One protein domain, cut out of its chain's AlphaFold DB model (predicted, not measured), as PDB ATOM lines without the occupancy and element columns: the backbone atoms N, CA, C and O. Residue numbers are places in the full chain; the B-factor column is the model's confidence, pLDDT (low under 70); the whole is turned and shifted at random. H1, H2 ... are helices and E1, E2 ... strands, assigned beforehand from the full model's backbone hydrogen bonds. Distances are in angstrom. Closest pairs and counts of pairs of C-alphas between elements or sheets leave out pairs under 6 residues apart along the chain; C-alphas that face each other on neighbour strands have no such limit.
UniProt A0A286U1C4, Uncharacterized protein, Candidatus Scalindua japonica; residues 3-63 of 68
ATOM      1  N   VAL A   3      -0.396  62.462 278.606       77.12
ATOM      2  CA  VAL A   3      -0.632  63.885 278.885       77.12
ATOM      3  C   VAL A   3       0.310  64.811 278.102       77.12
ATOM      4  O   VAL A   3      -0.130  65.807 277.551       77.12
ATOM      5  N   HIS A   4       1.605  64.490 278.014       77.94
ATOM      6  CA  HIS A   4       2.558  65.297 277.239       77.94
ATOM      7  C   HIS A   4       2.410  65.099 275.725       77.94
ATOM      8  O   HIS A   4       2.706  66.009 274.963       77.94
ATOM      9  N   LYS A   5       1.972  63.915 275.280       77.38
ATOM     10  CA  LYS A   5       1.680  63.665 273.863       77.38
ATOM     11  C   LYS A   5       0.447  64.447 273.409       77.38
ATOM     12  O   LYS A   5       0.465  64.968 272.304       77.38
ATOM     13  N   GLU A   6      -0.567  64.535 274.267       82.38
ATOM     14  CA  GLU A   6      -1.832  65.218 273.985       82.38
ATOM     15  C   GLU A   6      -1.708  66.739 274.133       82.38
ATOM     16  O   GLU A   6      -2.087  67.489 273.240       82.38
ATOM     17  N   LEU A   7      -1.135  67.213 275.243       82.69
ATOM     18  CA  LEU A   7      -1.052  68.644 275.547       82.69
ATOM     19  C   LEU A   7       0.236  69.310 275.053       82.69
ATOM     20  O   LEU A   7       0.336  70.530 275.069       82.69
ATOM     21  N   GLY A   8       1.256  68.559 274.645       76.06
ATOM     22  CA  GLY A   8       2.559  69.139 274.311       76.06
ATOM     23  C   GLY A   8       3.256  69.766 275.525       76.06
ATOM     24  O   GLY A   8       3.169  69.247 276.642       76.06
ATOM     25  N   TYR A   9       3.990  70.863 275.303       76.25
ATOM     26  CA  TYR A   9       4.746  71.625 276.310       76.25
ATOM     27  C   TYR A   9       4.216  73.063 276.441       76.25
ATOM     28  O   TYR A   9       3.583  73.585 275.528       76.25
ATOM     29  N   GLY A  10       4.514  73.730 277.562       75.75
ATOM     30  CA  GLY A  10       4.208  75.157 277.763       75.75
ATOM     31  C   GLY A  10       2.960  75.458 278.598       75.75
ATOM     32  O   GLY A  10       2.663  76.629 278.829       75.75
ATOM     33  N   PHE A  11       2.266  74.432 279.089       79.88
ATOM     34  CA  PHE A  11       1.156  74.586 280.028       79.88
ATOM     35  C   PHE A  11       1.634  74.674 281.484       79.88
ATOM     36  O   PHE A  11       2.726  74.219 281.831       79.88
ATOM     37  N   LEU A  12       0.804  75.269 282.344       83.88
ATOM     38  CA  LEU A  12       1.049  75.331 283.787       83.88
ATOM     39  C   LEU A  12       0.979  73.930 284.411       83.88
ATOM     40  O   LEU A  12       0.210  73.084 283.954       83.88
ATOM     41  N   GLU A  13       1.717  73.710 285.503       85.81
ATOM     42  CA  GLU A  13       1.730  72.430 286.234       85.81
ATOM     43  C   GLU A  13       0.318  71.945 286.599       85.81
ATOM     44  O   GLU A  13       0.033  70.759 286.464       85.81
ATOM     45  N   GLY A  14      -0.597  72.857 286.951       89.19
ATOM     46  CA  GLY A  14      -1.987  72.516 287.269       89.19
ATOM     47  C   GLY A  14      -2.738  71.817 286.129       89.19
ATOM     48  O   GLY A  14      -3.531  70.918 286.385       89.19
ATOM     49  N   VAL A  15      -2.438  72.151 284.869       90.50
ATOM     50  CA  VAL A  15      -3.059  71.493 283.707       90.50
ATOM     51  C   VAL A  15      -2.559  70.052 283.578       90.50
ATOM     52  O   VAL A  15      -3.344  69.130 283.351       90.50
ATOM     53  N   TYR A  16      -1.254  69.831 283.772       91.12
ATOM     54  CA  TYR A  16      -0.682  68.482 283.799       91.12
ATOM     55  C   TYR A  16      -1.208  67.668 284.977       91.12
ATOM     56  O   TYR A  16      -1.440  66.470 284.826       91.12
ATOM     57  N   GLN A  17      -1.405  68.315 286.124       94.56
ATOM     58  CA  GLN A  17      -1.967  67.702 287.318       94.56
ATOM     59  C   GLN A  17      -3.376  67.188 287.046       94.56
ATOM     60  O   GLN A  17      -3.606  65.985 287.160       94.56
ATOM     61  N   GLU A  18      -4.282  68.040 286.580       94.62
ATOM     62  CA  GLU A  18      -5.654  67.629 286.279       94.62
ATOM     63  C   GLU A  18      -5.692  66.486 285.251       94.62
ATOM     64  O   GLU A  18      -6.345  65.459 285.461       94.62
ATOM     65  N   SER A  19      -4.900  66.617 284.186       94.69
ATOM     66  CA  SER A  19      -4.831  65.627 283.108       94.69
ATOM     67  C   SER A  19      -4.290  64.278 283.581       94.69
ATOM     68  O   SER A  19      -4.807  63.225 283.204       94.69
ATOM     69  N   LEU A  20      -3.273  64.275 284.449       94.69
ATOM     70  CA  LEU A  20      -2.745  63.038 285.021       94.69
ATOM     71  C   LEU A  20      -3.747  62.390 285.988       94.69
ATOM     72  O   LEU A  20      -3.844  61.164 286.041       94.69
ATOM     73  N   GLY A  21      -4.538  63.195 286.700       96.62
ATOM     74  CA  GLY A  21      -5.638  62.704 287.527       96.62
ATOM     75  C   GLY A  21      -6.708  61.968 286.712       96.62
ATOM     76  O   GLY A  21      -7.212  60.933 287.156       96.62
ATOM     77  N   ILE A  22      -7.028  62.453 285.507       96.94
ATOM     78  CA  ILE A  22      -7.927  61.760 284.565       96.94
ATOM     79  C   ILE A  22      -7.315  60.418 284.138       96.94
ATOM     80  O   ILE A  22      -7.973  59.383 284.233       96.94
ATOM     81  N   GLU A  23      -6.035  60.407 283.763       96.44
ATOM     82  CA  GLU A  23      -5.317  59.187 283.375       96.44
ATOM     83  C   GLU A  23      -5.281  58.132 284.486       96.44
ATOM     84  O   GLU A  23      -5.470  56.940 284.229       96.44
ATOM     85  N   PHE A  24      -5.066  58.552 285.733       96.69
ATOM     86  CA  PHE A  24      -5.100  57.649 286.880       96.69
ATOM     87  C   PHE A  24      -6.482  57.029 287.075       96.69
ATOM     88  O   PHE A  24      -6.566  55.816 287.277       96.69
ATOM     89  N   LYS A  25      -7.561  57.816 286.950       97.06
ATOM     90  CA  LYS A  25      -8.938  57.294 287.013       97.06
ATOM     91  C   LYS A  25      -9.197  56.277 285.904       97.06
ATOM     92  O   LYS A  25      -9.663  55.179 286.195       97.06
ATOM     93  N   ASN A  26      -8.837  56.608 284.664       97.06
ATOM     94  CA  ASN A  26      -9.038  55.736 283.502       97.06
ATOM     95  C   ASN A  26      -8.287  54.403 283.633       97.06
ATOM     96  O   ASN A  26      -8.766  53.368 283.180       97.06
ATOM     97  N   LYS A  27      -7.123  54.420 284.289       96.44
ATOM     98  CA  LYS A  27      -6.292  53.232 284.539       96.44
ATOM     99  C   LYS A  27      -6.627  52.505 285.845       96.44
ATOM    100  O   LYS A  27      -5.946  51.537 286.177       96.44
ATOM    101  N   GLY A  28      -7.631  52.961 286.597       96.94
ATOM    102  CA  GLY A  28      -8.008  52.366 287.881       96.94
ATOM    103  C   GLY A  28      -6.917  52.471 288.953       96.94
ATOM    104  O   GLY A  28      -6.857  51.637 289.854       96.94
ATOM    105  N   ILE A  29      -6.034  53.466 288.856       97.56
ATOM    106  CA  ILE A  29      -4.984  53.714 289.845       97.56
ATOM    107  C   ILE A  29      -5.635  54.405 291.051       97.56
ATOM    108  O   ILE A  29      -6.211  55.477 290.882       97.56
ATOM    109  N   PRO A  30      -5.558  53.853 292.274       97.81
ATOM    110  CA  PRO A  30      -6.033  54.534 293.473       97.81
ATOM    111  C   PRO A  30      -5.105  55.698 293.825       97.81
ATOM    112  O   PRO A  30      -3.902  55.500 294.031       97.81
ATOM    113  N   PHE A  31      -5.661  56.903 293.938       98.19
ATOM    114  CA  PHE A  31      -4.904  58.089 294.326       98.19
ATOM    115  C   PHE A  31      -5.723  59.069 295.168       98.19
ATOM    116  O   PHE A  31      -6.952  59.104 295.115       98.19
ATOM    117  N   LYS A  32      -5.007  59.913 295.911       98.25
ATOM    118  CA  LYS A  32      -5.515  61.135 296.542       98.25
ATOM    119  C   LYS A  32      -4.882  62.325 295.841       98.25
ATOM    120  O   LYS A  32      -3.659  62.385 295.763       98.25
ATOM    121  N   SER A  33      -5.703  63.237 295.333       97.31
ATOM    122  CA  SER A  33      -5.260  64.472 294.677       97.31
ATOM    123  C   SER A  33      -5.063  65.573 295.708       97.31
ATOM    124  O   SER A  33      -5.962  65.799 296.518       97.31
ATOM    125  N   GLN A  34      -3.912  66.243 295.671       96.75
ATOM    126  CA  GLN A  34      -3.580  67.383 296.531       96.75
ATOM    127  C   GLN A  34      -3.881  67.184 298.035       96.75
ATOM    128  O   GLN A  34      -4.436  68.085 298.675       96.75
ATOM    129  N   PRO A  35      -3.549  66.026 298.645       96.88
ATOM    130  CA  PRO A  35      -3.796  65.819 300.066       96.88
ATOM    131  C   PRO A  35      -2.888  66.718 300.908       96.88
ATOM    132  O   PRO A  35      -1.701  66.854 300.632       96.88
ATOM    133  N   VAL A  36      -3.426  67.295 301.980       96.56
ATOM    134  CA  VAL A  36      -2.629  68.063 302.943       96.56
ATOM    135  C   VAL A  36      -1.990  67.102 303.944       96.56
ATOM    136  O   VAL A  36      -2.689  66.328 304.597       96.56
ATOM    137  N   ILE A  37      -0.664  67.151 304.063       94.00
ATOM    138  CA  ILE A  37       0.128  66.289 304.941       94.00
ATOM    139  C   ILE A  37       0.881  67.141 305.961       94.00
ATOM    140  O   ILE A  37       1.607  68.085 305.620       94.00
ATOM    141  N   ASP A  38       0.755  66.751 307.224       94.69
ATOM    142  CA  ASP A  38       1.572  67.286 308.301       94.69
ATOM    143  C   ASP A  38       3.017  66.798 308.197       94.69
ATOM    144  O   ASP A  38       3.305  65.626 307.950       94.69
ATOM    145  N   ARG A  39       3.956  67.717 308.409       92.12
ATOM    146  CA  ARG A  39       5.388  67.424 308.401       92.12
ATOM    147  C   ARG A  39       5.975  67.760 309.753       92.12
ATOM    148  O   ARG A  39       5.679  68.802 310.326       92.12
ATOM    149  N   PHE A  40       6.864  66.894 310.217       94.62
ATOM    150  CA  PHE A  40       7.585  67.083 311.464       94.62
ATOM    151  C   PHE A  40       9.075  67.258 311.177       94.62
ATOM    152  O   PHE A  40       9.646  66.537 310.358       94.62
ATOM    153  N   TYR A  41       9.715  68.198 311.866       95.50
ATOM    154  CA  TYR A  41      11.168  68.341 311.905       95.50
ATOM    155  C   TYR A  41      11.634  68.241 313.353       95.50
ATOM    156  O   TYR A  41      11.243  69.054 314.187       95.50
ATOM    157  N   LYS A  42      12.452  67.227 313.666       95.19
ATOM    158  CA  LYS A  42      12.890  66.929 315.045       95.19
ATOM    159  C   LYS A  42      11.706  66.897 316.030       95.19
ATOM    160  O   LYS A  42      11.716  67.584 317.046       95.19
ATOM    161  N   SER A  43      10.656  66.158 315.663       94.69
ATOM    162  CA  SER A  43       9.391  66.032 316.411       94.69
ATOM    163  C   SER A  43       8.570  67.319 316.577       94.69
ATOM    164  O   SER A  43       7.535  67.294 317.235       94.69
ATOM    165  N   LYS A  44       8.971  68.439 315.962       96.31
ATOM    166  CA  LYS A  44       8.170  69.669 315.921       96.31
ATOM    167  C   LYS A  44       7.317  69.691 314.663       96.31
ATOM    168  O   LYS A  44       7.858  69.551 313.566       96.31
ATOM    169  N   LEU A  45       6.008  69.874 314.824       96.25
ATOM    170  CA  LEU A  45       5.097  70.098 313.705       96.25
ATOM    171  C   LEU A  45       5.501  71.390 312.984       96.25
ATOM    172  O   LEU A  45       5.673  72.429 313.620       96.25
ATOM    173  N   LEU A  46       5.678  71.314 311.669       96.62
ATOM    174  CA  LEU A  46       5.940  72.485 310.844       96.62
ATOM    175  C   LEU A  46       4.639  73.263 310.621       96.62
ATOM    176  O   LEU A  46       3.593  72.675 310.343       96.62
ATOM    177  N   GLU A  47       4.721  74.592 310.691       95.81
ATOM    178  CA  GLU A  47       3.607  75.476 310.320       95.81
ATOM    179  C   GLU A  47       3.251  75.303 308.840       95.81
ATOM    180  O   GLU A  47       2.081  75.185 308.473       95.81
ATOM    181  N   LYS A  48       4.280  75.218 307.988       94.56
ATOM    182  CA  LYS A  48       4.108  74.959 306.563       94.56
ATOM    183  C   LYS A  48       3.632  73.525 306.347       94.56
ATOM    184  O   LYS A  48       4.349  72.568 306.648       94.56
ATOM    185  N   LYS A  49       2.445  73.395 305.761       93.19
ATOM    186  CA  LYS A  49       1.908  72.116 305.300       93.19
ATOM    187  C   LYS A  49       2.554  71.704 303.985       93.19
ATOM    188  O   LYS A  49       2.957  72.548 303.182       93.19
ATOM    189  N   TYR A  50       2.659  70.400 303.784       94.44
ATOM    190  CA  TYR A  50       3.083  69.832 302.517       94.44
ATOM    191  C   TYR A  50       1.862  69.291 301.782       94.44
ATOM    192  O   TYR A  50       1.048  68.589 302.377       94.44
ATOM    193  N   GLN A  51       1.732  69.637 300.510       96.38
ATOM    194  CA  GLN A  51       0.626  69.219 299.663       96.38
ATOM    195  C   GLN A  51       1.210  68.722 298.338       96.38
ATOM    196  O   GLN A  51       1.487  69.551 297.474       96.38
ATOM    197  N   PRO A  52       1.483  67.411 298.198       96.12
ATOM    198  CA  PRO A  52       1.919  66.856 296.924       96.12
ATOM    199  C   PRO A  52       0.788  66.840 295.905       96.12
ATOM    200  O   PRO A  52      -0.379  66.807 296.295       96.12
ATOM    201  N   ASP A  53       1.114  66.759 294.615       97.12
ATOM    202  CA  ASP A  53       0.095  66.629 293.565       97.12
ATOM    203  C   ASP A  53      -0.753  65.370 293.753       97.12
ATOM    204  O   ASP A  53      -1.986  65.442 293.692       97.12
ATOM    205  N   PHE A  54      -0.109  64.231 294.045       97.69
ATOM    206  CA  PHE A  54      -0.805  62.981 294.341       97.69
ATOM    207  C   PHE A  54      -0.123  62.117 295.404       97.69
ATOM    208  O   PHE A  54       1.103  62.065 295.512       97.69
ATOM    209  N   ILE A  55      -0.938  61.340 296.121       97.94
ATOM    210  CA  ILE A  55      -0.505  60.112 296.800       97.94
ATOM    211  C   ILE A  55      -1.188  58.930 296.116       97.94
ATOM    212  O   ILE A  55      -2.408  58.799 296.200       97.94
ATOM    213  N   CYS A  56      -0.413  58.056 295.485       97.44
ATOM    214  CA  CYS A  56      -0.887  56.833 294.845       97.44
ATOM    215  C   CYS A  56      -0.674  55.625 295.765       97.44
ATOM    216  O   CYS A  56       0.356  55.515 296.442       97.44
ATOM    217  N   PHE A  57      -1.644  54.705 295.783       97.56
ATOM    218  CA  PHE A  57      -1.608  53.474 296.591       97.56
ATOM    219  C   PHE A  57      -1.279  53.701 298.082       97.56
ATOM    220  O   PHE A  57      -0.655  52.849 298.714       97.56
ATOM    221  N   ASP A  58      -1.625  54.878 298.620       95.25
ATOM    222  CA  ASP A  58      -1.315  55.336 299.986       95.25
ATOM    223  C   ASP A  58       0.178  55.275 300.384       95.25
ATOM    224  O   ASP A  58       0.515  55.362 301.564       95.25
ATOM    225  N   LYS A  59       1.088  55.117 299.413       95.06
ATOM    226  CA  LYS A  59       2.515  54.840 299.665       95.06
ATOM    227  C   LYS A  59       3.466  55.628 298.775       95.06
ATOM    228  O   LYS A  59       4.620  55.815 299.149       95.06
ATOM    229  N   VAL A  60       3.009  56.070 297.607       96.56
ATOM    230  CA  VAL A  60       3.853  56.722 296.602       96.56
ATOM    231  C   VAL A  60       3.410  58.164 296.441       96.56
ATOM    232  O   VAL A  60       2.274  58.420 296.059       96.56
ATOM    233  N   ILE A  61       4.309  59.102 296.716       96.75
ATOM    234  CA  ILE A  61       4.090  60.518 296.419       96.75
ATOM    235  C   ILE A  61       4.496  60.776 294.967       96.75
ATOM    236  O   ILE A  61       5.589  60.385 294.554       96.75
ATOM    237  N   VAL A  62       3.623  61.438 294.210       95.88
ATOM    238  CA  VAL A  62       3.897  61.893 292.843       95.88
ATOM    239  C   VAL A  62       3.869  63.416 292.835       95.88
ATOM    240  O   VAL A  62       2.897  64.022 293.278       95.88
ATOM    241  N   GLU A  63       4.947  64.004 292.325       95.25
ATOM    242  CA  GLU A  63       5.146  65.445 292.155       95.25
ATOM    243  C   GLU A  63       5.364  65.725 290.675       95.25
ATOM    244  O   GLU A  63       6.245  65.136 290.039       95.25
TER     245      GLU A  63
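Overview. This is residues 3 to 63 of the 68 residues of an uncharacterized protein of Candidatus Scalindua japonica (UniProt A0A286U1C4). A small sheet of three short strands has helix H2 over one face, with the little helix H1 on the far side of H2; from the sheet's other side the long loop of residues 34 to 53 reaches away as an arm with its tip near Ser 43. The 61 printed residues hold H1, H2, E1, E2 and E3 in that order, under half of them in named elements, of mixed class. The sheet runs E1 E2 E3, antiparallel throughout. The whole is loose, with a radius of gyration of the C-alphas of 14.1 A, and flat, spanning 44 by 27 by 12 A.

Along the chain. Find C-alpha 31 at (-4.904, 58.089, 294.326), where E1, residues 31 to 33, begins. E2 is residues 54 to 56; E3, residues 60 to 62, ends at C-alpha 62, (3.897, 61.893, 292.843). H2, residues 13 to 26, starts at (1.730, 72.430, 286.234) and runs 20.1 A. H1 is residues 3 to 7, 5.8 A long.

Arrangement. Start at the meander E1 E2 E3, each strand the antiparallel neighbour of the one before. In the hairpin E1 and E2, N 32 and O 55 are within hydrogen-bond range at 2.8 A; in the hairpin E2 and E3, N 56 and O 60 are, at 2.8 A. H2 is on the sheet, making two layers, a helix on one face of a sheet, at a height over the sheet of 9.3 A. It lies over E1 and runs only just along the strands, at 28 degrees to E1 on the local plane; the closest C-alphas, of Gly 21 and Ser 33, are 7.4 A apart. H1 and H2 touch, H2 with residues 16 to 20 alone; the closest C-alphas, of Val 3 and Ser 19, are 6.2 A apart. H1 is apart from E1, E2 and E3. In H1 and H2 every O i to N i+4 pair is within hydrogen-bond range.

Size, cuts and confidence. Look to Glu 6 and Ser 43 for the two C-alphas farthest apart, 43.9 A. The link E1 to E2, 20 residues, is long; within it residues 40 to 41 pair antiparallel with residues 44 to 45. The printed part has no cut, and no printed residue is under 70 in pLDDT.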